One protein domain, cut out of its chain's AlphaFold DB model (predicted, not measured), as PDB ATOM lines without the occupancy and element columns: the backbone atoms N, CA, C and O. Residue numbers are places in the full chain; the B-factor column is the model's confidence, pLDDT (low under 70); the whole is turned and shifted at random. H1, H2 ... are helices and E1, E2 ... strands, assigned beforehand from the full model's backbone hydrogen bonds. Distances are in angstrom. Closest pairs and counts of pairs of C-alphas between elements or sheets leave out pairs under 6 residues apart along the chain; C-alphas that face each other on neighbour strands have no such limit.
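This is residues 7 to 191 of the 197 residues of an uncharacterized protein of Amphimedon queenslandica (UniProt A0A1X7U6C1). A strongly twisted sheet of eight strands curls round the long helix H3 on one face, while H1 crosses the opposite face. E1 and E6, side by side, make the sheet's middle, and a small pair of strands, E8 and E10, is set beyond the short helix H4. The printed part has 185 residues with five named helices and ten named strands, in the order E1 E2 E3 E4 H1 E5 E6 E7 H2 H3 H4 E8 H5 E9 E10. The class is mixed, helices and strands; the whole is compact, with a radius of gyration of the C-alphas of 15.9 A and spans of 46 by 40 by 32 A.

In the branched sheet E1, residues 7 to 16, and E6, residues 83 to 92, are parallel neighbours, with N 10 and O 86 2.8 A apart, within hydrogen-bond range. On the other side of E1 are its antiparallel neighbours E2, residues 28 to 35, with N 15 to O 29 at 2.9 A, and E4, residues 43 to 46, with N 9 to O 44 at 2.8 A. E3, residues 38 to 40, and E7, residues 102 to 106, are edge strands antiparallel to E2, on its two sides, with N 33 to O 40 at 2.8 A and N 32 to O 103 at 2.9 A. E1, E2 and E3 form a meander, each strand the antiparallel neighbour of the one before, and with E4, which pairs back with E1, a Greek key. E5, residues 73 to 80, forms a hairpin with E6, N 78 to O 85 at 2.8 A, and has E9, residues 180 to 183, on its other side, antiparallel, N 77 to O 182 at 2.8 A. H1, residues 53 to 65, is on the sheet at a height of 8.7 A and runs across the strands, at 67 degrees to E1 on the local plane; the closest C-alphas of the two are Tyr 11 and Val 57, 6.9 A. H3, residues 120 to 136, is on the opposite face. H2, residues 107 to 112, at the sheet's level, touches residues 121 to 125 of H3 at a steep tilt of 54 degrees, opposite ways, closest at the C-alphas of Ile 111 and Leu 124, 6.9 A. H4, residues 142 to 145, and H5, residues 166 to 169, only graze the sheet; H4 only just touches residues 131 to 135 of H3, with 3 pairs of C-alphas within 8 A, closest His 135 and Pro 142, 6.0 A. E8, residues 156 to 160, and E10, residues 187 to 190, are antiparallel, N 157 to O 189 at 2.9 A. H1, H2 and H3 have every O i to N i+4 pair within hydrogen-bond range; H4 and H5 are too short for one.

E1 begins at C-alpha 7 (160.227, 192.650, 201.789) and is 29.3 A long; E6 is 27.5 A, H3 24.5 A. E10 ends at C-alpha 190 (152.216, 176.117, 228.068).

The C-alphas farthest apart, Ser 150 and Glu 176, are 50.2 A apart. The printed part has no cut, and E1 to E2 is a long link of 11 residues. Mean pLDDT of the printed part is 75.1; 63 residues are under 70, among them 155 to 191.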
ATOM      1  N   PHE A   7     160.656 193.315 200.570       80.00
ATOM      2  CA  PHE A   7     160.227 192.650 201.789       80.00
ATOM      3  C   PHE A   7     161.289 191.650 202.240       80.00
ATOM      4  O   PHE A   7     161.819 190.882 201.434       80.00
ATOM      5  N   GLU A   8     161.607 191.670 203.528       85.75
ATOM      6  CA  GLU A   8     162.650 190.850 204.135       85.75
ATOM      7  C   GLU A   8     162.139 190.206 205.429       85.75
ATOM      8  O   GLU A   8     161.467 190.837 206.242       85.75
ATOM      9  N   LEU A   9     162.475 188.939 205.640       86.75
ATOM     10  CA  LEU A   9     162.315 188.260 206.917       86.75
ATOM     11  C   LEU A   9     163.681 188.238 207.593       86.75
ATOM     12  O   LEU A   9     164.626 187.667 207.055       86.75
ATOM     13  N   LEU A  10     163.785 188.867 208.758       87.50
ATOM     14  CA  LEU A  10     164.953 188.791 209.630       87.50
ATOM     15  C   LEU A  10     164.655 187.754 210.702       87.50
ATOM     16  O   LEU A  10     163.612 187.829 211.347       87.50
ATOM     17  N   TYR A  11     165.547 186.800 210.919       88.50
ATOM     18  CA  TYR A  11     165.360 185.808 211.971       88.50
ATOM     19  C   TYR A  11     166.567 185.774 212.889       88.50
ATOM     20  O   TYR A  11     167.713 185.845 212.454       88.50
ATOM     21  N   VAL A  12     166.281 185.702 214.185       90.19
ATOM     22  CA  VAL A  12     167.271 185.814 215.246       90.19
ATOM     23  C   VAL A  12     167.259 184.527 216.055       90.19
ATOM     24  O   VAL A  12     166.423 184.376 216.950       90.19
ATOM     25  N   PRO A  13     168.149 183.573 215.730       92.38
ATOM     26  CA  PRO A  13     168.338 182.390 216.546       92.38
ATOM     27  C   PRO A  13     168.833 182.821 217.919       92.38
ATOM     28  O   PRO A  13     169.879 183.458 218.039       92.38
ATOM     29  N   VAL A  14     168.082 182.476 218.954       92.19
ATOM     30  CA  VAL A  14     168.470 182.728 220.338       92.19
ATOM     31  C   VAL A  14     168.616 181.387 221.004       92.19
ATOM     32  O   VAL A  14     167.713 180.557 220.925       92.19
ATOM     33  N   ARG A  15     169.740 181.173 221.678       90.50
ATOM     34  CA  ARG A  15     169.899 180.035 222.574       90.50
ATOM     35  C   ARG A  15     170.121 180.525 223.988       90.50
ATOM     36  O   ARG A  15     170.726 181.572 224.212       90.50
ATOM     37  N   ARG A  16     169.630 179.746 224.941       89.44
ATOM     38  CA  ARG A  16     169.821 180.006 226.361       89.44
ATOM     39  C   ARG A  16     170.890 179.070 226.896       89.44
ATOM     40  O   ARG A  16     170.719 177.856 226.850       89.44
ATOM     41  N   ILE A  17     171.972 179.646 227.401       89.06
ATOM     42  CA  ILE A  17     173.118 178.905 227.935       89.06
ATOM     43  C   ILE A  17     173.010 178.635 229.433       89.06
ATOM     44  O   ILE A  17     173.564 177.651 229.911       89.06
ATOM     45  N   GLU A  18     172.241 179.443 230.167       86.94
ATOM     46  CA  GLU A  18     172.034 179.241 231.602       86.94
ATOM     47  C   GLU A  18     170.568 179.440 232.017       86.94
ATOM     48  O   GLU A  18     169.883 180.389 231.611       86.94
ATOM     49  N   ARG A  19     170.066 178.523 232.854       85.50
ATOM     50  CA  ARG A  19     168.716 178.599 233.422       85.50
ATOM     51  C   ARG A  19     168.734 179.450 234.689       85.50
ATOM     52  O   ARG A  19     169.257 179.043 235.717       85.50
ATOM     53  N   SER A  20     168.105 180.616 234.611       84.06
ATOM     54  CA  SER A  20     167.900 181.543 235.728       84.06
ATOM     55  C   SER A  20     166.508 182.156 235.655       84.06
ATOM     56  O   SER A  20     166.036 182.494 234.568       84.06
ATOM     57  N   ARG A  21     165.878 182.354 236.818       79.88
ATOM     58  CA  ARG A  21     164.622 183.105 236.935       79.88
ATOM     59  C   ARG A  21     164.837 184.604 236.726       79.88
ATOM     60  O   ARG A  21     163.981 185.269 236.155       79.88
ATOM     61  N   LEU A  22     165.981 185.131 237.155       85.50
ATOM     62  CA  LEU A  22     166.344 186.530 236.945       85.50
ATOM     63  C   LEU A  22     166.935 186.718 235.551       85.50
ATOM     64  O   LEU A  22     167.735 185.890 235.103       85.50
ATOM     65  N   TYR A  23     166.546 187.812 234.900       89.38
ATOM     66  CA  TYR A  23     167.107 188.190 233.614       89.38
ATOM     67  C   TYR A  23     168.598 188.499 233.748       89.38
ATOM     68  O   TYR A  23     169.005 189.265 234.624       89.38
ATOM     69  N   ASN A  24     169.400 187.915 232.863       90.69
ATOM     70  CA  ASN A  24     170.791 188.288 232.665       90.69
ATOM     71  C   ASN A  24     171.145 188.041 231.189       90.69
ATOM     72  O   ASN A  24     171.046 186.894 230.749       90.69
ATOM     73  N   PRO A  25     171.575 189.060 230.424       89.75
ATOM     74  CA  PRO A  25     171.941 188.888 229.017       89.75
ATOM     75  C   PRO A  25     173.085 187.883 228.814       89.75
ATOM     76  O   PRO A  25     173.145 187.247 227.772       89.75
ATOM     77  N   LYS A  26     173.946 187.658 229.819       91.75
ATOM     78  CA  LYS A  26     175.000 186.624 229.769       91.75
ATOM     79  C   LYS A  26     174.467 185.195 229.717       91.75
ATOM     80  O   LYS A  26     175.231 184.271 229.487       91.75
ATOM     81  N   ASN A  27     173.176 184.997 229.963       92.38
ATOM     82  CA  ASN A  27     172.555 183.678 229.911       92.38
ATOM     83  C   ASN A  27     172.058 183.341 228.499       92.38
ATOM     84  O   ASN A  27     171.461 182.278 228.302       92.38
ATOM     85  N   TYR A  28     172.284 184.233 227.534       92.81
ATOM     86  CA  TYR A  28     171.779 184.145 226.176       92.81
ATOM     87  C   TYR A  28     172.891 184.345 225.157       92.81
ATOM     88  O   TYR A  28     173.780 185.181 225.317       92.81
ATOM     89  N   GLU A  29     172.791 183.607 224.060       93.44
ATOM     90  CA  GLU A  29     173.620 183.813 222.883       93.44
ATOM     91  C   GLU A  29     172.743 184.004 221.652       93.44
ATOM     92  O   GLU A  29     171.699 183.361 221.496       93.44
ATOM     93  N   ILE A  30     173.196 184.888 220.768       91.94
ATOM     94  CA  ILE A  30     172.519 185.237 219.524       91.94
ATOM     95  C   ILE A  30     173.298 184.646 218.353       91.94
ATOM     96  O   ILE A  30     174.515 184.808 218.262       91.94
ATOM     97  N   GLY A  31     172.591 183.958 217.462       91.56
ATOM     98  CA  GLY A  31     173.135 183.425 216.222       91.56
ATOM     99  C   GLY A  31     173.265 184.513 215.162       91.56
ATOM    100  O   GLY A  31     172.265 185.090 214.737       91.56
ATOM    101  N   LEU A  32     174.490 184.769 214.708       89.62
ATOM    102  CA  LEU A  32     174.803 185.732 213.654       89.62
ATOM    103  C   LEU A  32     175.545 185.060 212.499       89.62
ATOM    104  O   LEU A  32     176.313 184.123 212.709       89.62
ATOM    105  N   ILE A  33     175.376 185.583 211.287       88.69
ATOM    106  CA  ILE A  33     176.215 185.217 210.145       88.69
ATOM    107  C   ILE A  33     177.515 186.031 210.246       88.69
ATOM    108  O   ILE A  33     177.465 187.268 210.233       88.69
ATOM    109  N   PRO A  34     178.684 185.382 210.381       84.75
ATOM    110  CA  PRO A  34     179.959 186.074 210.400       84.75
ATOM    111  C   PRO A  34     180.310 186.567 208.991       84.75
ATOM    112  O   PRO A  34     180.222 185.828 208.011       84.75
ATOM    113  N   SER A  35     180.755 187.814 208.896       79.00
ATOM    114  CA  SER A  35     181.290 188.435 207.686       79.00
ATOM    115  C   SER A  35     182.665 189.037 207.983       79.00
ATOM    116  O   SER A  35     183.074 189.171 209.140       79.00
ATOM    117  N   VAL A  36     183.419 189.401 206.945       68.25
ATOM    118  CA  VAL A  36     184.744 190.011 207.109       68.25
ATOM    119  C   VAL A  36     184.580 191.315 207.902       68.25
ATOM    120  O   VAL A  36     183.975 192.273 207.428       68.25
ATOM    121  N   ASN A  37     185.096 191.322 209.137       67.06
ATOM    122  CA  ASN A  37     185.041 192.408 210.128       67.06
ATOM    123  C   ASN A  37     183.658 192.769 210.700       67.06
ATOM    124  O   ASN A  37     183.562 193.743 211.443       67.06
ATOM    125  N   THR A  38     182.590 192.036 210.379       72.75
ATOM    126  CA  THR A  38     181.225 192.385 210.813       72.75
ATOM    127  C   THR A  38     180.376 191.141 211.052       72.75
ATOM    128  O   THR A  38     180.719 190.048 210.614       72.75
ATOM    129  N   HIS A  39     179.258 191.297 211.758       77.94
ATOM    130  CA  HIS A  39     178.261 190.243 211.933       77.94
ATOM    131  C   HIS A  39     176.900 190.766 211.479       77.94
ATOM    132  O   HIS A  39     176.581 191.935 211.719       77.94
ATOM    133  N   SER A  40     176.101 189.915 210.839       82.31
ATOM    134  CA  SER A  40     174.745 190.250 210.403       82.31
ATOM    135  C   SER A  40     173.726 189.256 210.938       82.31
ATOM    136  O   SER A  40     174.041 188.088 211.180       82.31
ATOM    137  N   LEU A  41     172.485 189.713 211.095       85.38
ATOM    138  CA  LEU A  41     171.372 188.800 211.316       85.38
ATOM    139  C   LEU A  41     171.134 187.972 210.044       85.38
ATOM    140  O   LEU A  41     171.240 188.519 208.942       85.38
ATOM    141  N   PRO A  42     170.811 186.679 210.178       86.94
ATOM    142  CA  PRO A  42     170.246 185.912 209.081       86.94
ATOM    143  C   PRO A  42     168.996 186.590 208.507       86.94
ATOM    144  O   PRO A  42     168.131 187.072 209.251       86.94
ATOM    145  N   SER A  43     168.903 186.639 207.180       88.00
ATOM    146  CA  SER A  43     167.780 187.274 206.499       88.00
ATOM    147  C   SER A  43     167.387 186.555 205.216       88.00
ATOM    148  O   SER A  43     168.183 185.837 204.612       88.00
ATOM    149  N   TYR A  44     166.130 186.722 204.811       87.00
ATOM    150  CA  TYR A  44     165.590 186.149 203.585       87.00
ATOM    151  C   TYR A  44     164.675 187.149 202.878       87.00
ATOM    152  O   TYR A  44     163.753 187.698 203.479       87.00
ATOM    153  N   GLN A  45     164.917 187.384 201.589       85.56
ATOM    154  CA  GLN A  45     164.102 188.293 200.787       85.56
ATOM    155  C   GLN A  45     162.886 187.558 200.210       85.56
ATOM    156  O   GLN A  45     163.039 186.603 199.448       85.56
ATOM    157  N   ILE A  46     161.683 188.051 200.506       80.31
ATOM    158  CA  ILE A  46     160.429 187.482 199.993       80.31
ATOM    159  C   ILE A  46     159.946 188.261 198.765       80.31
ATOM    160  O   ILE A  46     160.147 189.473 198.651       80.31
ATOM    161  N   ARG A  47     159.341 187.548 197.804       66.81
ATOM    162  CA  ARG A  47     158.920 188.117 196.509       66.81
ATOM    163  C   ARG A  47     157.405 188.304 196.354       66.81
ATOM    164  O   ARG A  47     157.007 189.058 195.472       66.81
ATOM    165  N   SER A  48     156.567 187.674 197.180       59.50
ATOM    166  CA  SER A  48     155.108 187.881 197.200       59.50
ATOM    167  C   SER A  48     154.472 187.284 198.463       59.50
ATOM    168  O   SER A  48     155.186 186.698 199.270       59.50
ATOM    169  N   ASN A  49     153.145 187.441 198.606       55.84
ATOM    170  CA  ASN A  49     152.276 187.004 199.715       55.84
ATOM    171  C   ASN A  49     152.407 185.510 200.074       55.84
ATOM    172  O   ASN A  49     151.533 184.707 199.759       55.84
ATOM    173  N   GLU A  50     153.494 185.123 200.728       59.53
ATOM    174  CA  GLU A  50     153.604 183.811 201.352       59.53
ATOM    175  C   GLU A  50     152.613 183.738 202.515       59.53
ATOM    176  O   GLU A  50     152.588 184.600 203.392       59.53
ATOM    177  N   GLU A  51     151.773 182.706 202.514       60.31
ATOM    178  CA  GLU A  51     150.642 182.611 203.442       60.31
ATOM    179  C   GLU A  51     151.075 182.300 204.887       60.31
ATOM    180  O   GLU A  51     150.276 182.441 205.810       60.31
ATOM    181  N   ASN A  52     152.343 181.915 205.122       77.62
ATOM    182  CA  ASN A  52     152.851 181.649 206.470       77.62
ATOM    183  C   ASN A  52     154.362 181.916 206.641       77.62
ATOM    184  O   ASN A  52     155.194 181.008 206.573       77.62
ATOM    185  N   PHE A  53     154.719 183.169 206.944       81.69
ATOM    186  CA  PHE A  53     156.108 183.586 207.185       81.69
ATOM    187  C   PHE A  53     156.806 182.820 208.321       81.69
ATOM    188  O   PHE A  53     158.010 182.589 208.251       81.69
ATOM    189  N   LYS A  54     156.075 182.379 209.358       80.69
ATOM    190  CA  LYS A  54     156.668 181.617 210.474       80.69
ATOM    191  C   LYS A  54     157.160 180.245 210.023       80.69
ATOM    192  O   LYS A  54     158.260 179.834 210.393       80.69
ATOM    193  N   LEU A  55     156.353 179.555 209.212       81.88
ATOM    194  CA  LEU A  55     156.731 178.265 208.638       81.88
ATOM    195  C   LEU A  55     157.942 178.420 207.720       81.88
ATOM    196  O   LEU A  55     158.875 177.624 207.809       81.88
ATOM    197  N   LEU A  56     157.963 179.475 206.897       85.12
ATOM    198  CA  LEU A  56     159.104 179.741 206.031       85.12
ATOM    199  C   LEU A  56     160.388 179.969 206.839       85.12
ATOM    200  O   LEU A  56     161.403 179.350 206.528       85.12
ATOM    201  N   VAL A  57     160.353 180.819 207.872       87.00
ATOM    202  CA  VAL A  57     161.521 181.080 208.735       87.00
ATOM    203  C   VAL A  57     162.060 179.779 209.330       87.00
ATOM    204  O   VAL A  57     163.264 179.538 209.276       87.00
ATOM    205  N   SER A  58     161.178 178.918 209.846       85.62
ATOM    206  CA  SER A  58     161.573 177.617 210.399       85.62
ATOM    207  C   SER A  58     162.219 176.707 209.342       85.62
ATOM    208  O   SER A  58     163.286 176.140 209.585       85.62
ATOM    209  N   SER A  59     161.623 176.611 208.144       86.44
ATOM    210  CA  SER A  59     162.151 175.790 207.039       86.44
ATOM    211  C   SER A  59     163.526 176.274 206.588       86.44
ATOM    212  O   SER A  59     164.459 175.484 206.487       86.44
ATOM    213  N   ARG A  60     163.680 177.589 206.393       88.62
ATOM    214  CA  ARG A  60     164.931 178.213 205.938       88.62
ATOM    215  C   ARG A  60     166.054 178.032 206.945       88.62
ATOM    216  O   ARG A  60     167.148 177.627 206.569       88.62
ATOM    217  N   LEU A  61     165.772 178.256 208.227       88.06
ATOM    218  CA  LEU A  61     166.763 178.071 209.281       88.06
ATOM    219  C   LEU A  61     167.258 176.613 209.350       88.06
ATOM    220  O   LEU A  61     168.447 176.367 209.560       88.06
ATOM    221  N   LYS A  62     166.373 175.645 209.097       89.38
ATOM    222  CA  LYS A  62     166.732 174.225 209.038       89.38
ATOM    223  C   LYS A  62     167.508 173.861 207.769       89.38
ATOM    224  O   LYS A  62     168.515 173.167 207.860       89.38
ATOM    225  N   GLU A  63     167.047 174.300 206.602       89.44
ATOM    226  CA  GLU A  63     167.631 173.947 205.301       89.44
ATOM    227  C   GLU A  63     168.989 174.613 205.063       89.44
ATOM    228  O   GLU A  63     169.927 173.957 204.614       89.44
ATOM    229  N   GLU A  64     169.105 175.904 205.372       88.62
ATOM    230  CA  GLU A  64     170.294 176.703 205.058       88.62
ATOM    231  C   GLU A  64     171.320 176.660 206.190       88.62
ATOM    232  O   GLU A  64     172.526 176.663 205.936       88.62
ATOM    233  N   HIS A  65     170.850 176.567 207.437       87.94
ATOM    234  CA  HIS A  65     171.708 176.682 208.612       87.94
ATOM    235  C   HIS A  65     171.723 175.449 209.513       87.94
ATOM    236  O   HIS A  65     172.434 175.462 210.510       87.94
ATOM    237  N   GLN A  66     170.992 174.376 209.185       89.06
ATOM    238  CA  GLN A  66     170.933 173.145 209.992       89.06
ATOM    239  C   GLN A  66     170.497 173.388 211.449       89.06
ATOM    240  O   GLN A  66     170.759 172.573 212.333       89.06
ATOM    241  N   ILE A  67     169.813 174.505 211.711       86.94
ATOM    242  CA  ILE A  67     169.328 174.866 213.041       86.94
ATOM    243  C   ILE A  67     167.839 174.544 213.119       86.94
ATOM    244  O   ILE A  67     167.019 175.076 212.372       86.94
ATOM    245  N   SER A  68     167.481 173.690 214.073       85.88
ATOM    246  CA  SER A  68     166.084 173.431 214.412       85.88
ATOM    247  C   SER A  68     165.544 174.565 215.283       85.88
ATOM    248  O   SER A  68     166.050 174.822 216.382       85.88
ATOM    249  N   ALA A  69     164.509 175.239 214.784       85.50
ATOM    250  CA  ALA A  69     163.697 176.163 215.561       85.50
ATOM    251  C   ALA A  69     162.789 175.374 216.514       85.50
ATOM    252  O   ALA A  69     162.081 174.470 216.070       85.50
ATOM    253  N   LEU A  70     162.769 175.736 217.798       83.25
ATOM    254  CA  LEU A  70     161.737 175.245 218.717       83.25
ATOM    255  C   LEU A  70     160.390 175.893 218.397       83.25
ATOM    256  O   LEU A  70     159.350 175.242 218.356       83.25
ATOM    257  N   SER A  71     160.424 177.197 218.157       79.88
ATOM    258  CA  SER A  71     159.271 178.024 217.839       79.88
ATOM    259  C   SER A  71     159.730 179.263 217.071       79.88
ATOM    260  O   SER A  71     160.917 179.588 217.033       79.88
ATOM    261  N   VAL A  72     158.793 179.958 216.423       82.19
ATOM    262  CA  VAL A  72     159.072 181.182 215.661       82.19
ATOM    263  C   VAL A  72     158.087 182.266 216.080       82.19
ATOM    264  O   VAL A  72     156.869 182.102 215.953       82.19
ATOM    265  N   HIS A  73     158.605 183.393 216.567       80.19
ATOM    266  CA  HIS A  73     157.785 184.469 217.121       80.19
ATOM    267  C   HIS A  73     158.122 185.803 216.471       80.19
ATOM    268  O   HIS A  73     159.281 186.196 216.437       80.19
ATOM    269  N   SER A  74     157.108 186.498 215.954       79.44
ATOM    270  CA  SER A  74     157.290 187.849 215.422       79.44
ATOM    271  C   SER A  74     157.567 188.799 216.583       79.44
ATOM    272  O   SER A  74     156.807 188.817 217.549       79.44
ATOM    273  N   LEU A  75     158.655 189.557 216.491       78.38
ATOM    274  CA  LEU A  75     159.125 190.460 217.539       78.38
ATOM    275  C   LEU A  75     158.980 191.923 217.132       78.38
ATOM    276  O   LEU A  75     158.580 192.763 217.931       78.38
ATOM    277  N   ALA A  76     159.297 192.248 215.883       76.69
ATOM    278  CA  ALA A  76     159.156 193.611 215.406       76.69
ATOM    279  C   ALA A  76     158.930 193.660 213.905       76.69
ATOM    280  O   ALA A  76     159.223 192.719 213.168       76.69
ATOM    281  N   THR A  77     158.452 194.797 213.435       78.75
ATOM    282  CA  THR A  77     158.428 195.120 212.019       78.75
ATOM    283  C   THR A  77     159.118 196.448 211.800       78.75
ATOM    284  O   THR A  77     158.781 197.453 212.421       78.75
ATOM    285  N   LEU A  78     160.132 196.414 210.947       77.50
ATOM    286  CA  LEU A  78     160.939 197.546 210.557       77.50
ATOM    287  C   LEU A  78     160.449 198.038 209.208       77.50
ATOM    288  O   LEU A  78     160.315 197.249 208.277       77.50
ATOM    289  N   SER A  79     160.218 199.335 209.090       78.12
ATOM    290  CA  SER A  79     159.832 199.952 207.829       78.12
ATOM    291  C   SER A  79     160.734 201.136 207.515       78.12
ATOM    292  O   SER A  79     161.079 201.927 208.395       78.12
ATOM    293  N   SER A  80     161.139 201.219 206.254       75.25
ATOM    294  CA  SER A  80     161.984 202.254 205.665       75.25
ATOM    295  C   SER A  80     161.558 202.488 204.214       75.25
ATOM    296  O   SER A  80     160.817 201.683 203.649       75.25
ATOM    297  N   LYS A  81     162.037 203.574 203.599       76.31
ATOM    298  CA  LYS A  81     161.590 204.065 202.282       76.31
ATOM    299  C   LYS A  81     161.514 203.001 201.177       76.31
ATOM    300  O   LYS A  81     160.626 203.063 200.335       76.31
ATOM    301  N   ASP A  82     162.442 202.052 201.158       77.38
ATOM    302  CA  ASP A  82     162.569 201.022 200.123       77.38
ATOM    303  C   ASP A  82     162.463 199.589 200.664       77.38
ATOM    304  O   ASP A  82     162.513 198.632 199.884       77.38
ATOM    305  N   ARG A  83     162.291 199.421 201.982       77.81
ATOM    306  CA  ARG A  83     162.329 198.107 202.625       77.81
ATOM    307  C   ARG A  83     161.421 197.998 203.843       77.81
ATOM    308  O   ARG A  83     161.489 198.830 204.748       77.81
ATOM    309  N   ILE A  84     160.681 196.894 203.901       80.25
ATOM    310  CA  ILE A  84     160.010 196.387 205.098       80.25
ATOM    311  C   ILE A  84     160.703 195.094 205.529       80.25
ATOM    312  O   ILE A  84     160.822 194.163 204.733       80.25
ATOM    313  N   SER A  85     161.121 195.022 206.790       81.62
ATOM    314  CA  SER A  85     161.695 193.815 207.383       81.62
ATOM    315  C   SER A  85     160.848 193.349 208.567       81.62
ATOM    316  O   SER A  85     160.580 194.127 209.478       81.62
ATOM    317  N   ILE A  86     160.441 192.083 208.601       82.56
ATOM    318  CA  ILE A  86     159.757 191.492 209.761       82.56
ATOM    319  C   ILE A  86     160.787 190.688 210.546       82.56
ATOM    320  O   ILE A  86     161.392 189.763 210.008       82.56
ATOM    321  N   MET A  87     161.000 191.053 211.808       84.69
ATOM    322  CA  MET A  87     161.946 190.389 212.692       84.69
ATOM    323  C   MET A  87     161.261 189.294 213.504       84.69
ATOM    324  O   MET A  87     160.279 189.550 214.202       84.69
ATOM    325  N   TYR A  88     161.849 188.104 213.473       86.62
ATOM    326  CA  TYR A  88     161.443 186.943 214.245       86.62
ATOM    327  C   TYR A  88     162.512 186.561 215.262       86.62
ATOM    328  O   TYR A  88     163.688 186.461 214.920       86.62
ATOM    329  N   ILE A  89     162.100 186.281 216.495       88.12
ATOM    330  CA  ILE A  89     162.932 185.584 217.474       88.12
ATOM    331  C   ILE A  89     162.683 184.078 217.355       88.12
ATOM    332  O   ILE A  89     161.536 183.629 217.252       88.12
ATOM    333  N   VAL A  90     163.770 183.309 217.336       90.38
ATOM    334  CA  VAL A  90     163.737 181.865 217.097       90.38
ATOM    335  C   VAL A  90     164.501 181.146 218.211       90.38
ATOM    336  O   VAL A  90     165.720 180.988 218.116       90.38
ATOM    337  N   PRO A  91     163.820 180.728 219.294       89.19
ATOM    338  CA  PRO A  91     164.432 179.901 220.325       89.19
ATOM    339  C   PRO A  91     164.976 178.593 219.736       89.19
ATOM    340  O   PRO A  91     164.303 177.912 218.958       89.19
ATOM    341  N   THR A  92     166.204 178.237 220.106       88.00
ATOM    342  CA  THR A  92     166.879 177.019 219.643       88.00
ATOM    343  C   THR A  92     167.703 176.361 220.754       88.00
ATOM    344  O   THR A  92     168.062 176.997 221.747       88.00
ATOM    345  N   ILE A  93     167.991 175.069 220.579       80.88
ATOM    346  CA  ILE A  93     168.707 174.192 221.526       80.88
ATOM    347  C   ILE A  93     170.078 173.742 221.007       80.88
ATOM    348  O   ILE A  93     170.645 172.776 221.513       80.88
ATOM    349  N   SER A  94     170.621 174.419 219.992       82.50
ATOM    350  CA  SER A  94     171.933 174.065 219.442       82.50
ATOM    351  C   SER A  94     173.040 174.110 220.506       82.50
ATOM    352  O   SER A  94     173.283 175.149 221.130       82.50
ATOM    353  N   THR A  95     173.748 172.990 220.665       81.12
ATOM    354  CA  THR A  95     174.899 172.837 221.569       81.12
ATOM    355  C   THR A  95     176.212 173.310 220.944       81.12
ATOM    356  O   THR A  95     177.187 173.557 221.652       81.12
ATOM    357  N   GLU A  96     176.253 173.472 219.625       87.44
ATOM    358  CA  GLU A  96     177.444 173.872 218.883       87.44
ATOM    359  C   GLU A  96     177.544 175.398 218.788       87.44
ATOM    360  O   GLU A  96     176.570 176.092 218.502       87.44
ATOM    361  N   ALA A  97     178.729 175.962 219.030       87.06
ATOM    362  CA  ALA A  97     178.947 177.409 218.920       87.06
ATOM    363  C   ALA A  97     178.877 177.929 217.472       87.06
ATOM    364  O   ALA A  97     178.645 179.117 217.264       87.06
ATOM    365  N   ASN A  98     179.065 177.051 216.481       91.06
ATOM    366  CA  ASN A  98     178.938 177.371 215.063       91.06
ATOM    367  C   ASN A  98     178.166 176.253 214.361       91.06
ATOM    368  O   ASN A  98     178.627 175.118 214.397       91.06
ATOM    369  N   VAL A  99     177.050 176.568 213.701       89.88
ATOM    370  CA  VAL A  99     176.216 175.597 212.969       89.88
ATOM    371  C   VAL A  99     175.747 176.216 211.665       89.88
ATOM    372  O   VAL A  99     175.239 177.333 211.669       89.88
ATOM    373  N   GLY A 100     175.958 175.519 210.545       86.06
ATOM    374  CA  GLY A 100     175.465 175.930 209.223       86.06
ATOM    375  C   GLY A 100     175.775 177.384 208.842       86.06
ATOM    376  O   GLY A 100     174.933 178.083 208.290       86.06
ATOM    377  N   GLY A 101     176.973 177.869 209.179       88.06
ATOM    378  CA  GLY A 101     177.392 179.246 208.893       88.06
ATOM    379  C   GLY A 101     176.867 180.302 209.871       88.06
ATOM    380  O   GLY A 101     177.181 181.476 209.701       88.06
ATOM    381  N   ILE A 102     176.128 179.911 210.910       91.31
ATOM    382  CA  ILE A 102     175.723 180.776 212.019       91.31
ATOM    383  C   ILE A 102     176.659 180.561 213.202       91.31
ATOM    384  O   ILE A 102     176.911 179.429 213.614       91.31
ATOM    385  N   ARG A 103     177.146 181.662 213.771       92.00
ATOM    386  CA  ARG A 103     177.948 181.701 214.991       92.00
ATOM    387  C   ARG A 103     177.116 182.248 216.138       92.00
ATOM    388  O   ARG A 103     176.603 183.361 216.047       92.00
ATOM    389  N   PHE A 104     177.025 181.491 217.222       92.06
ATOM    390  CA  PHE A 104     176.423 181.957 218.465       92.06
ATOM    391  C   PHE A 104     177.428 182.793 219.250       92.06
ATOM    392  O   PHE A 104     178.580 182.394 219.438       92.06
ATOM    393  N   ILE A 105     176.993 183.982 219.659       89.69
ATOM    394  CA  ILE A 105     177.819 184.952 220.374       89.69
ATOM    395  C   ILE A 105     177.066 185.424 221.613       89.69
ATOM    396  O   ILE A 105     175.870 185.709 221.540       89.69
ATOM    397  N   ASP A 106     177.792 185.532 222.726       90.06
ATOM    398  CA  ASP A 106     177.316 186.095 223.990       90.06
ATOM    399  C   ASP A 106     176.601 187.430 223.779       90.06
ATOM    400  O   ASP A 106     177.167 188.402 223.264       90.06
ATOM    401  N   MET A 107     175.334 187.467 224.184       89.56
ATOM    402  CA  MET A 107     174.470 188.620 223.979       89.56
ATOM    403  C   MET A 107     174.966 189.831 224.770       89.56
ATOM    404  O   MET A 107     174.937 190.950 224.261       89.56
ATOM    405  N   PHE A 108     175.498 189.617 225.977       88.50
ATOM    406  CA  PHE A 108     176.094 190.687 226.774       88.50
ATOM    407  C   PHE A 108     177.275 191.343 226.045       88.50
ATOM    408  O   PHE A 108     177.330 192.568 225.924       88.50
ATOM    409  N   SER A 109     178.179 190.537 225.489       85.69
ATOM    410  CA  SER A 109     179.308 191.009 224.687       85.69
ATOM    411  C   SER A 109     178.838 191.770 223.449       85.69
ATOM    412  O   SER A 109     179.384 192.830 223.145       85.69
ATOM    413  N   LEU A 110     177.798 191.292 222.756       83.19
ATOM    414  CA  LEU A 110     177.218 191.986 221.601       83.19
ATOM    415  C   LEU A 110     176.645 193.359 221.974       83.19
ATOM    416  O   LEU A 110     176.935 194.338 221.292       83.19
ATOM    417  N   ILE A 111     175.897 193.461 223.075       80.69
ATOM    418  CA  ILE A 111     175.327 194.732 223.554       80.69
ATOM    419  C   ILE A 111     176.433 195.737 223.909       80.69
ATOM    420  O   ILE A 111     176.301 196.935 223.644       80.69
ATOM    421  N   GLN A 112     177.539 195.255 224.485       77.38
ATOM    422  CA  GLN A 112     178.688 196.087 224.844       77.38
ATOM    423  C   GLN A 112     179.588 196.451 223.655       77.38
ATOM    424  O   GLN A 112     180.370 197.397 223.756       77.38
ATOM    425  N   THR A 113     179.489 195.739 222.528       69.62
ATOM    426  CA  THR A 113     180.384 195.934 221.384       69.62
ATOM    427  C   THR A 113     179.809 196.963 220.403       69.62
ATOM    428  O   THR A 113     178.765 196.731 219.796       69.62
ATOM    429  N   PRO A 114     180.503 198.086 220.138       57.53
ATOM    430  CA  PRO A 114     180.023 199.120 219.215       57.53
ATOM    431  C   PRO A 114     180.093 198.732 217.721       57.53
ATOM    432  O   PRO A 114     179.739 199.543 216.874       57.53
ATOM    433  N   GLN A 115     180.563 197.525 217.375       56.81
ATOM    434  CA  GLN A 115     180.879 197.100 215.996       56.81
ATOM    435  C   GLN A 115     179.726 196.406 215.242       56.81
ATOM    436  O   GLN A 115     179.927 195.905 214.137       56.81
ATOM    437  N   LEU A 116     178.514 196.368 215.799       59.28
ATOM    438  CA  LEU A 116     177.335 195.920 215.054       59.28
ATOM    439  C   LEU A 116     176.850 197.051 214.138       59.28
ATOM    440  O   LEU A 116     176.548 198.150 214.596       59.28
ATOM    441  N   LEU A 117     176.822 196.788 212.830       52.66
ATOM    442  CA  LEU A 117     176.460 197.763 211.799       52.66
ATOM    443  C   LEU A 117     174.994 198.218 211.915       52.66
ATOM    444  O   LEU A 117     174.081 197.396 211.805       52.66
ATOM    445  N   GLY A 118     174.790 199.539 211.992       61.41
ATOM    446  CA  GLY A 118     173.505 200.206 211.748       61.41
ATOM    447  C   GLY A 118     172.349 199.684 212.609       61.41
ATOM    448  O   GLY A 118     172.548 199.378 213.779       61.41
ATOM    449  N   SER A 119     171.173 199.525 211.984       62.38
ATOM    450  CA  SER A 119     169.895 199.137 212.613       62.38
ATOM    451  C   SER A 119     169.912 197.810 213.387       62.38
ATOM    452  O   SER A 119     168.956 197.497 214.091       62.38
ATOM    453  N   HIS A 120     170.955 196.983 213.245       69.75
ATOM    454  CA  HIS A 120     171.066 195.708 213.958       69.75
ATOM    455  C   HIS A 120     171.372 195.881 215.448       69.75
ATOM    456  O   HIS A 120     171.011 195.013 216.242       69.75
ATOM    457  N   ARG A 121     172.000 196.993 215.851       72.50
ATOM    458  CA  ARG A 121     172.226 197.275 217.272       72.50
ATOM    459  C   ARG A 121     170.914 197.597 217.976       72.50
ATOM    460  O   ARG A 121     170.650 197.046 219.039       72.50
ATOM    461  N   GLU A 122     170.080 198.440 217.375       74.56
ATOM    462  CA  GLU A 122     168.739 198.741 217.875       74.56
ATOM    463  C   GLU A 122     167.908 197.459 217.982       74.56
ATOM    464  O   GLU A 122     167.212 197.264 218.973       74.56
ATOM    465  N   LEU A 123     168.048 196.536 217.024       76.25
ATOM    466  CA  LEU A 123     167.370 195.240 217.077       76.25
ATOM    467  C   LEU A 123     167.838 194.354 218.234       76.25
ATOM    468  O   LEU A 123     167.010 193.719 218.883       76.25
ATOM    469  N   LEU A 124     169.135 194.338 218.541       80.44
ATOM    470  CA  LEU A 124     169.652 193.611 219.703       80.44
ATOM    471  C   LEU A 124     169.154 194.199 221.023       80.44
ATOM    472  O   LEU A 124     168.828 193.440 221.929       80.44
ATOM    473  N   LEU A 125     169.033 195.526 221.114       80.94
ATOM    474  CA  LEU A 125     168.430 196.184 222.276       80.94
ATOM    475  C   LEU A 125     166.938 195.853 222.407       80.94
ATOM    476  O   LEU A 125     166.457 195.635 223.516       80.94
ATOM    477  N   VAL A 126     166.212 195.751 221.289       82.12
ATOM    478  CA  VAL A 126     164.815 195.287 221.290       82.12
ATOM    479  C   VAL A 126     164.716 193.854 221.820       82.12
ATOM    480  O   VAL A 126     163.826 193.564 222.616       82.12
ATOM    481  N   ILE A 127     165.631 192.960 221.433       85.88
ATOM    482  CA  ILE A 127     165.657 191.578 221.941       85.88
ATOM    483  C   ILE A 127     166.010 191.542 223.434       85.88
ATOM    484  O   ILE A 127     165.377 190.799 224.180       85.88
ATOM    485  N   ASP A 128     166.984 192.346 223.870       87.94
ATOM    486  CA  ASP A 128     167.406 192.476 225.275       87.94
ATOM    487  C   ASP A 128     166.237 192.891 226.163       87.94
ATOM    488  O   ASP A 128     165.886 192.197 227.121       87.94
ATOM    489  N   GLN A 129     165.563 193.970 225.773       85.06
ATOM    490  CA  GLN A 129     164.387 194.453 226.474       85.06
ATOM    491  C   GLN A 129     163.258 193.419 226.458       85.06
ATOM    492  O   GLN A 129     162.642 193.166 227.492       85.06
ATOM    493  N   TRP A 130     163.002 192.784 225.314       84.44
ATOM    494  CA  TRP A 130     161.947 191.784 225.206       84.44
ATOM    495  C   TRP A 130     162.201 190.579 226.117       84.44
ATOM    496  O   TRP A 130     161.299 190.159 226.836       84.44
ATOM    497  N   LEU A 131     163.426 190.041 226.151       86.38
ATOM    498  CA  LEU A 131     163.782 188.946 227.057       86.38
ATOM    499  C   LEU A 131     163.630 189.370 228.522       86.38
ATOM    500  O   LEU A 131     163.034 188.630 229.308       86.38
ATOM    501  N   MET A 132     164.091 190.571 228.881       87.25
ATOM    502  CA  MET A 132     163.917 191.131 230.224       87.25
ATOM    503  C   MET A 132     162.438 191.197 230.631       87.25
ATOM    504  O   MET A 132     162.081 190.764 231.730       87.25
ATOM    505  N   GLU A 133     161.565 191.680 229.743       83.31
ATOM    506  CA  GLU A 133     160.118 191.733 229.970       83.31
ATOM    507  C   GLU A 133     159.543 190.330 230.215       83.31
ATOM    508  O   GLU A 133     158.781 190.141 231.167       83.31
ATOM    509  N   ARG A 134     159.967 189.308 229.455       79.12
ATOM    510  CA  ARG A 134     159.506 187.920 229.665       79.12
ATOM    511  C   ARG A 134     159.899 187.364 231.022       79.12
ATOM    512  O   ARG A 134     159.061 186.758 231.679       79.12
ATOM    513  N   HIS A 135     161.114 187.633 231.489       82.81
ATOM    514  CA  HIS A 135     161.534 187.256 232.841       82.81
ATOM    515  C   HIS A 135     160.713 187.923 233.955       82.81
ATOM    516  O   HIS A 135     160.639 187.386 235.061       82.81
ATOM    517  N   SER A 136     160.123 189.092 233.691       78.19
ATOM    518  CA  SER A 136     159.348 189.849 234.683       78.19
ATOM    519  C   SER A 136     157.890 189.393 234.813       78.19
ATOM    520  O   SER A 136     157.246 189.651 235.832       78.19
ATOM    521  N   LEU A 137     157.359 188.700 233.804       70.62
ATOM    522  CA  LEU A 137     155.964 188.281 233.763       70.62
ATOM    523  C   LEU A 137     155.770 186.927 234.477       70.62
ATOM    524  O   LEU A 137     156.496 185.970 234.205       70.62
ATOM    525  N   PRO A 138     154.747 186.789 235.340       56.91
ATOM    526  CA  PRO A 138     154.536 185.586 236.152       56.91
ATOM    527  C   PRO A 138     154.189 184.320 235.349       56.91
ATOM    528  O   PRO A 138     154.392 183.222 235.862       56.91
ATOM    529  N   TYR A 139     153.705 184.459 234.106       54.72
ATOM    530  CA  TYR A 139     153.264 183.339 233.254       54.72
ATOM    531  C   TYR A 139     154.061 183.165 231.959       54.72
ATOM    532  O   TYR A 139     153.948 182.124 231.320       54.72
ATOM    533  N   SER A 140     154.913 184.122 231.576       57.09
ATOM    534  CA  SER A 140     155.840 183.928 230.458       57.09
ATOM    535  C   SER A 140     157.211 183.553 230.993       57.09
ATOM    536  O   SER A 140     158.183 184.278 230.810       57.09
ATOM    537  N   ASN A 141     157.285 182.423 231.697       62.00
ATOM    538  CA  ASN A 141     158.569 181.929 232.162       62.00
ATOM    539  C   ASN A 141     159.470 181.723 230.926       62.00
ATOM    540  O   ASN A 141     159.091 180.956 230.040       62.00
ATOM    541  N   PRO A 142     160.640 182.373 230.818       66.69
ATOM    542  CA  PRO A 142     161.588 182.114 229.737       66.69
ATOM    543  C   PRO A 142     162.000 180.642 229.681       66.69
ATOM    544  O   PRO A 142     162.426 180.185 228.632       66.69
ATOM    545  N   ASP A 143     161.850 179.865 230.759       71.44
ATOM    546  CA  ASP A 143     161.995 178.409 230.701       71.44
ATOM    547  C   ASP A 143     161.047 177.785 229.677       71.44
ATOM    548  O   ASP A 143     161.476 176.891 228.960       71.44
ATOM    549  N   LEU A 144     159.818 178.296 229.546       72.50
ATOM    550  CA  LEU A 144     158.851 177.813 228.565       72.50
ATOM    551  C   LEU A 144     159.384 178.013 227.144       72.50
ATOM    552  O   LEU A 144     159.431 177.051 226.388       72.50
ATOM    553  N   LEU A 145     159.899 179.201 226.805       76.31
ATOM    554  CA  LEU A 145     160.443 179.511 225.468       76.31
ATOM    555  C   LEU A 145     161.510 178.525 224.970       76.31
ATOM    556  O   LEU A 145     161.652 178.336 223.766       76.31
ATOM    557  N   PHE A 146     162.264 177.926 225.892       78.19
ATOM    558  CA  PHE A 146     163.329 176.965 225.595       78.19
ATOM    559  C   PHE A 146     163.002 175.553 226.101       78.19
ATOM    560  O   PHE A 146     163.894 174.708 226.191       78.19
ATOM    561  N   SER A 147     161.750 175.304 226.487       73.44
ATOM    562  CA  SER A 147     161.316 174.009 226.996       73.44
ATOM    563  C   SER A 147     160.925 173.093 225.851       73.44
ATOM    564  O   SER A 147     160.211 173.488 224.927       73.44
ATOM    565  N   THR A 148     161.399 171.857 225.939       68.50
ATOM    566  CA  THR A 148     161.064 170.804 224.993       68.50
ATOM    567  C   THR A 148     160.527 169.584 225.714       68.50
ATOM    568  O   THR A 148     160.886 169.330 226.866       68.50
ATOM    569  N   ASP A 149     159.702 168.810 225.022       68.75
ATOM    570  CA  ASP A 149     159.360 167.457 225.433       68.75
ATOM    571  C   ASP A 149     160.582 166.519 225.312       68.75
ATOM    572  O   ASP A 149     161.696 166.921 224.944       68.75
ATOM    573  N   SER A 150     160.378 165.237 225.612       67.06
ATOM    574  CA  SER A 150     161.400 164.193 225.472       67.06
ATOM    575  C   SER A 150     161.798 163.898 224.018       67.06
ATOM    576  O   SER A 150     162.790 163.204 223.797       67.06
ATOM    577  N   THR A 151     161.062 164.425 223.034       62.53
ATOM    578  CA  THR A 151     161.347 164.306 221.596       62.53
ATOM    579  C   THR A 151     162.046 165.541 221.018       62.53
ATOM    580  O   THR A 151     162.423 165.542 219.846       62.53
ATOM    581  N   GLY A 152     162.284 166.573 221.838       61.97
ATOM    582  CA  GLY A 152     162.903 167.831 221.421       61.97
ATOM    583  C   GLY A 152     161.929 168.822 220.774       61.97
ATOM    584  O   GLY A 152     162.378 169.831 220.230       61.97
ATOM    585  N   GLN A 153     160.619 168.564 220.822       65.75
ATOM    586  CA  GLN A 153     159.585 169.487 220.350       65.75
ATOM    587  C   GLN A 153     159.248 170.525 221.417       65.75
ATOM    588  O   GLN A 153     159.244 170.218 222.604       65.75
ATOM    589  N   SER A 154     158.957 171.757 220.998       70.25
ATOM    590  CA  SER A 154     158.606 172.854 221.907       70.25
ATOM    591  C   SER A 154     157.334 172.566 222.704       70.25
ATOM    592  O   SER A 154     156.332 172.136 222.138       70.25
ATOM    593  N   LEU A 155     157.352 172.877 224.003       64.19
ATOM    594  CA  LEU A 155     156.181 172.772 224.888       64.19
ATOM    595  C   LEU A 155     155.333 174.059 224.929       64.19
ATOM    596  O   LEU A 155     154.490 174.223 225.814       64.19
ATOM    597  N   VAL A 156     155.565 175.009 224.016       64.69
ATOM    598  CA  VAL A 156     154.916 176.330 224.041       64.69
ATOM    599  C   VAL A 156     153.859 176.476 222.963       64.69
ATOM    600  O   VAL A 156     154.144 176.376 221.771       64.69
ATOM    601  N   GLY A 157     152.651 176.820 223.406       54.94
ATOM    602  CA  GLY A 157     151.552 177.284 222.579       54.94
ATOM    603  C   GLY A 157     151.471 178.807 222.635       54.94
ATOM    604  O   GLY A 157     151.885 179.450 223.602       54.94
ATOM    605  N   ILE A 158     150.939 179.424 221.585       53.00
ATOM    606  CA  ILE A 158     150.701 180.868 221.560       53.00
ATOM    607  C   ILE A 158     149.198 181.085 221.768       53.00
ATOM    608  O   ILE A 158     148.408 180.684 220.920       53.00
ATOM    609  N   VAL A 159     148.797 181.700 222.889       45.81
ATOM    610  CA  VAL A 159     147.377 182.032 223.170       45.81
ATOM    611  C   VAL A 159     146.959 183.354 222.540       45.81
ATOM    612  O   VAL A 159     145.806 183.516 222.153       45.81
ATOM    613  N   GLN A 160     147.903 184.278 222.378       42.34
ATOM    614  CA  GLN A 160     147.725 185.504 221.608       42.34
ATOM    615  C   GLN A 160     148.980 185.735 220.769       42.34
ATOM    616  O   GLN A 160     149.954 186.347 221.216       42.34
ATOM    617  N   ASP A 161     148.950 185.253 219.527       42.81
ATOM    618  CA  ASP A 161     149.508 186.068 218.462       42.81
ATOM    619  C   ASP A 161     148.468 187.166 218.307       42.81
ATOM    620  O   ASP A 161     147.317 186.874 217.977       42.81
ATOM    621  N   ILE A 162     148.826 188.421 218.548       38.66
ATOM    622  CA  ILE A 162     148.071 189.493 217.909       38.66
ATOM    623  C   ILE A 162     148.376 189.319 216.415       38.66
ATOM    624  O   ILE A 162     149.348 189.856 215.893       38.66
ATOM    625  N   VAL A 163     147.621 188.427 215.762       42.50
ATOM    626  CA  VAL A 163     147.554 188.316 214.314       42.50
ATOM    627  C   VAL A 163     146.706 189.489 213.882       42.50
ATOM    628  O   VAL A 163     145.518 189.352 213.638       42.50
ATOM    629  N   ASP A 164     147.335 190.641 213.767       42.12
ATOM    630  CA  ASP A 164     147.023 191.481 212.636       42.12
ATOM    631  C   ASP A 164     148.297 191.460 211.818       42.12
ATOM    632  O   ASP A 164     149.348 191.906 212.271       42.12
ATOM    633  N   ASN A 165     148.223 190.765 210.680       47.09
ATOM    634  CA  ASN A 165     149.259 190.657 209.661       47.09
ATOM    635  C   ASN A 165     150.191 191.883 209.744       47.09
ATOM    636  O   ASN A 165     149.709 192.982 209.486       47.09
ATOM    637  N   PRO A 166     151.462 191.747 210.176       49.84
ATOM    638  CA  PRO A 166     152.279 192.887 210.609       49.84
ATOM    639  C   PRO A 166     152.417 193.974 209.537       49.84
ATOM    640  O   PRO A 166     152.662 195.132 209.861       49.84
ATOM    641  N   LEU A 167     152.188 193.609 208.272       51.31
ATOM    642  CA  LEU A 167     152.115 194.499 207.117       51.31
ATOM    643  C   LEU A 167     150.900 195.450 207.118       51.31
ATOM    644  O   LEU A 167     150.992 196.521 206.531       51.31
ATOM    645  N   LEU A 168     149.784 195.099 207.768       46.25
ATOM    646  CA  LEU A 168     148.569 195.924 207.882       46.25
ATOM    647  C   LEU A 168     148.750 197.124 208.821       46.25
ATOM    648  O   LEU A 168     148.031 198.111 208.696       46.25
ATOM    649  N   SER A 169     149.707 197.049 209.748       47.06
ATOM    650  CA  SER A 169     150.005 198.112 210.723       47.06
ATOM    651  C   SER A 169     150.988 199.155 210.187       47.06
ATOM    652  O   SER A 169     151.237 200.171 210.837       47.06
ATOM    653  N   ILE A 170     151.595 198.892 209.027       50.75
ATOM    654  CA  ILE A 170     152.586 199.771 208.414       50.75
ATOM    655  C   ILE A 170     151.846 200.645 207.402       50.75
ATOM    656  O   ILE A 170     151.123 200.110 206.559       50.75
ATOM    657  N   PRO A 171     152.009 201.977 207.440       48.09
ATOM    658  CA  PRO A 171     151.466 202.825 206.391       48.09
ATOM    659  C   PRO A 171     151.990 202.358 205.025       48.09
ATOM    660  O   PRO A 171     153.163 202.013 204.891       48.09
ATOM    661  N   SER A 172     151.120 202.366 204.011       51.91
ATOM    662  CA  SER A 172     151.420 201.939 202.634       51.91
ATOM    663  C   SER A 172     152.628 202.651 202.011       51.91
ATOM    664  O   SER A 172     153.199 202.152 201.046       51.91
ATOM    665  N   GLU A 173     153.036 203.783 202.588       52.56
ATOM    666  CA  GLU A 173     154.284 204.487 202.311       52.56
ATOM    667  C   GLU A 173     154.901 204.944 203.652       52.56
ATOM    668  O   GLU A 173     154.299 205.769 204.349       52.56
ATOM    669  N   PRO A 174     156.063 204.414 204.078       50.81
ATOM    670  CA  PRO A 174     156.732 204.910 205.274       50.81
ATOM    671  C   PRO A 174     157.189 206.366 205.057       50.81
ATOM    672  O   PRO A 174     157.778 206.662 204.014       50.81
ATOM    673  N   PRO A 175     156.939 207.289 206.009       53.34
ATOM    674  CA  PRO A 175     157.404 208.671 205.911       53.34
ATOM    675  C   PRO A 175     158.936 208.729 205.767       53.34
ATOM    676  O   PRO A 175     159.651 207.919 206.351       53.34
ATOM    677  N   GLU A 176     159.417 209.687 204.968       58.59
ATOM    678  CA  GLU A 176     160.806 209.832 204.496       58.59
ATOM    679  C   GLU A 176     161.911 209.558 205.538       58.59
ATOM    680  O   GLU A 176     161.794 209.943 206.701       58.59
ATOM    681  N   ASP A 177     163.004 208.931 205.070       54.22
ATOM    682  CA  ASP A 177     164.324 208.714 205.699       54.22
ATOM    683  C   ASP A 177     164.351 208.324 207.191       54.22
ATOM    684  O   ASP A 177     165.358 208.505 207.880       54.22
ATOM    685  N   LYS A 178     163.266 207.747 207.711       57.00
ATOM    686  CA  LYS A 178     163.170 207.288 209.100       57.00
ATOM    687  C   LYS A 178     162.926 205.789 209.161       57.00
ATOM    688  O   LYS A 178     162.075 205.252 208.458       57.00
ATOM    689  N   LEU A 179     163.667 205.124 210.045       61.16
ATOM    690  CA  LEU A 179     163.396 203.747 210.436       61.16
ATOM    691  C   LEU A 179     162.234 203.745 211.433       61.16
ATOM    692  O   LEU A 179     162.345 204.318 212.516       61.16
ATOM    693  N   ILE A 180     161.132 203.095 211.074       66.38
ATOM    694  CA  ILE A 180     160.002 202.854 211.977       66.38
ATOM    695  C   ILE A 180     160.123 201.431 212.509       66.38
ATOM    696  O   ILE A 180     160.267 200.507 211.716       66.38
ATOM    697  N   ILE A 181     160.043 201.260 213.830       64.94
ATOM    698  CA  ILE A 181     160.025 199.950 214.493       64.94
ATOM    699  C   ILE A 181     158.678 199.801 215.203       64.94
ATOM    700  O   ILE A 181     158.403 200.516 216.165       64.94
ATOM    701  N   ALA A 182     157.841 198.880 214.733       67.81
ATOM    702  CA  ALA A 182     156.613 198.467 215.406       67.81
ATOM    703  C   ALA A 182     156.882 197.177 216.192       67.81
ATOM    704  O   ALA A 182     157.316 196.188 215.603       67.81
ATOM    705  N   LEU A 183     156.672 197.186 217.511       62.25
ATOM    706  CA  LEU A 183     156.916 196.021 218.366       62.25
ATOM    707  C   LEU A 183     155.705 195.087 218.374       62.25
ATOM    708  O   LEU A 183     154.596 195.497 218.713       62.25
ATOM    709  N   ASN A 184     155.951 193.817 218.066       63.22
ATOM    710  CA  ASN A 184     154.990 192.733 218.206       63.22
ATOM    711  C   ASN A 184     155.287 192.043 219.542       63.22
ATOM    712  O   ASN A 184     156.394 191.547 219.747       63.22
ATOM    713  N   ASN A 185     154.331 192.031 220.475       61.56
ATOM    714  CA  ASN A 185     154.561 191.510 221.826       61.56
ATOM    715  C   ASN A 185     153.724 190.234 222.085       61.56
ATOM    716  O   ASN A 185     152.724 190.292 222.797       61.56
ATOM    717  N   PRO A 186     154.097 189.067 221.511       58.91
ATOM    718  CA  PRO A 186     153.298 187.834 221.594       58.91
ATOM    719  C   PRO A 186     153.232 187.288 223.024       58.91
ATOM    720  O   PRO A 186     154.220 187.366 223.744       58.91
ATOM    721  N   VAL A 187     152.110 186.721 223.471       60.16
ATOM    722  CA  VAL A 187     151.983 186.139 224.828       60.16
ATOM    723  C   VAL A 187     151.992 184.611 224.756       60.16
ATOM    724  O   VAL A 187     151.260 184.010 223.969       60.16
ATOM    725  N   PHE A 188     152.831 183.986 225.587       58.16
ATOM    726  CA  PHE A 188     153.065 182.540 225.599       58.16
ATOM    727  C   PHE A 188     152.255 181.846 226.677       58.16
ATOM    728  O   PHE A 188     152.155 182.351 227.795       58.16
ATOM    729  N   VAL A 189     151.761 180.656 226.351       54.12
ATOM    730  CA  VAL A 189     151.208 179.726 227.330       54.12
ATOM    731  C   VAL A 189     151.832 178.342 227.151       54.12
ATOM    732  O   VAL A 189     152.246 177.987 226.045       54.12
ATOM    733  N   PRO A 190     151.916 177.535 228.213       54.84
ATOM    734  CA  PRO A 190     152.216 176.117 228.068       54.84
ATOM    735  C   PRO A 190     151.180 175.442 227.156       54.84
ATOM    736  O   PRO A 190     149.991 175.752 227.250       54.84
ATOM    737  N   ILE A 191     151.610 174.517 226.295       56.81
ATOM    738  CA  ILE A 191     150.681 173.548 225.700       56.81
ATOM    739  C   ILE A 191     150.321 172.580 226.826       56.81
ATOM    740  O   ILE A 191     151.196 171.886 227.341       56.81
TER     741      ILE A 191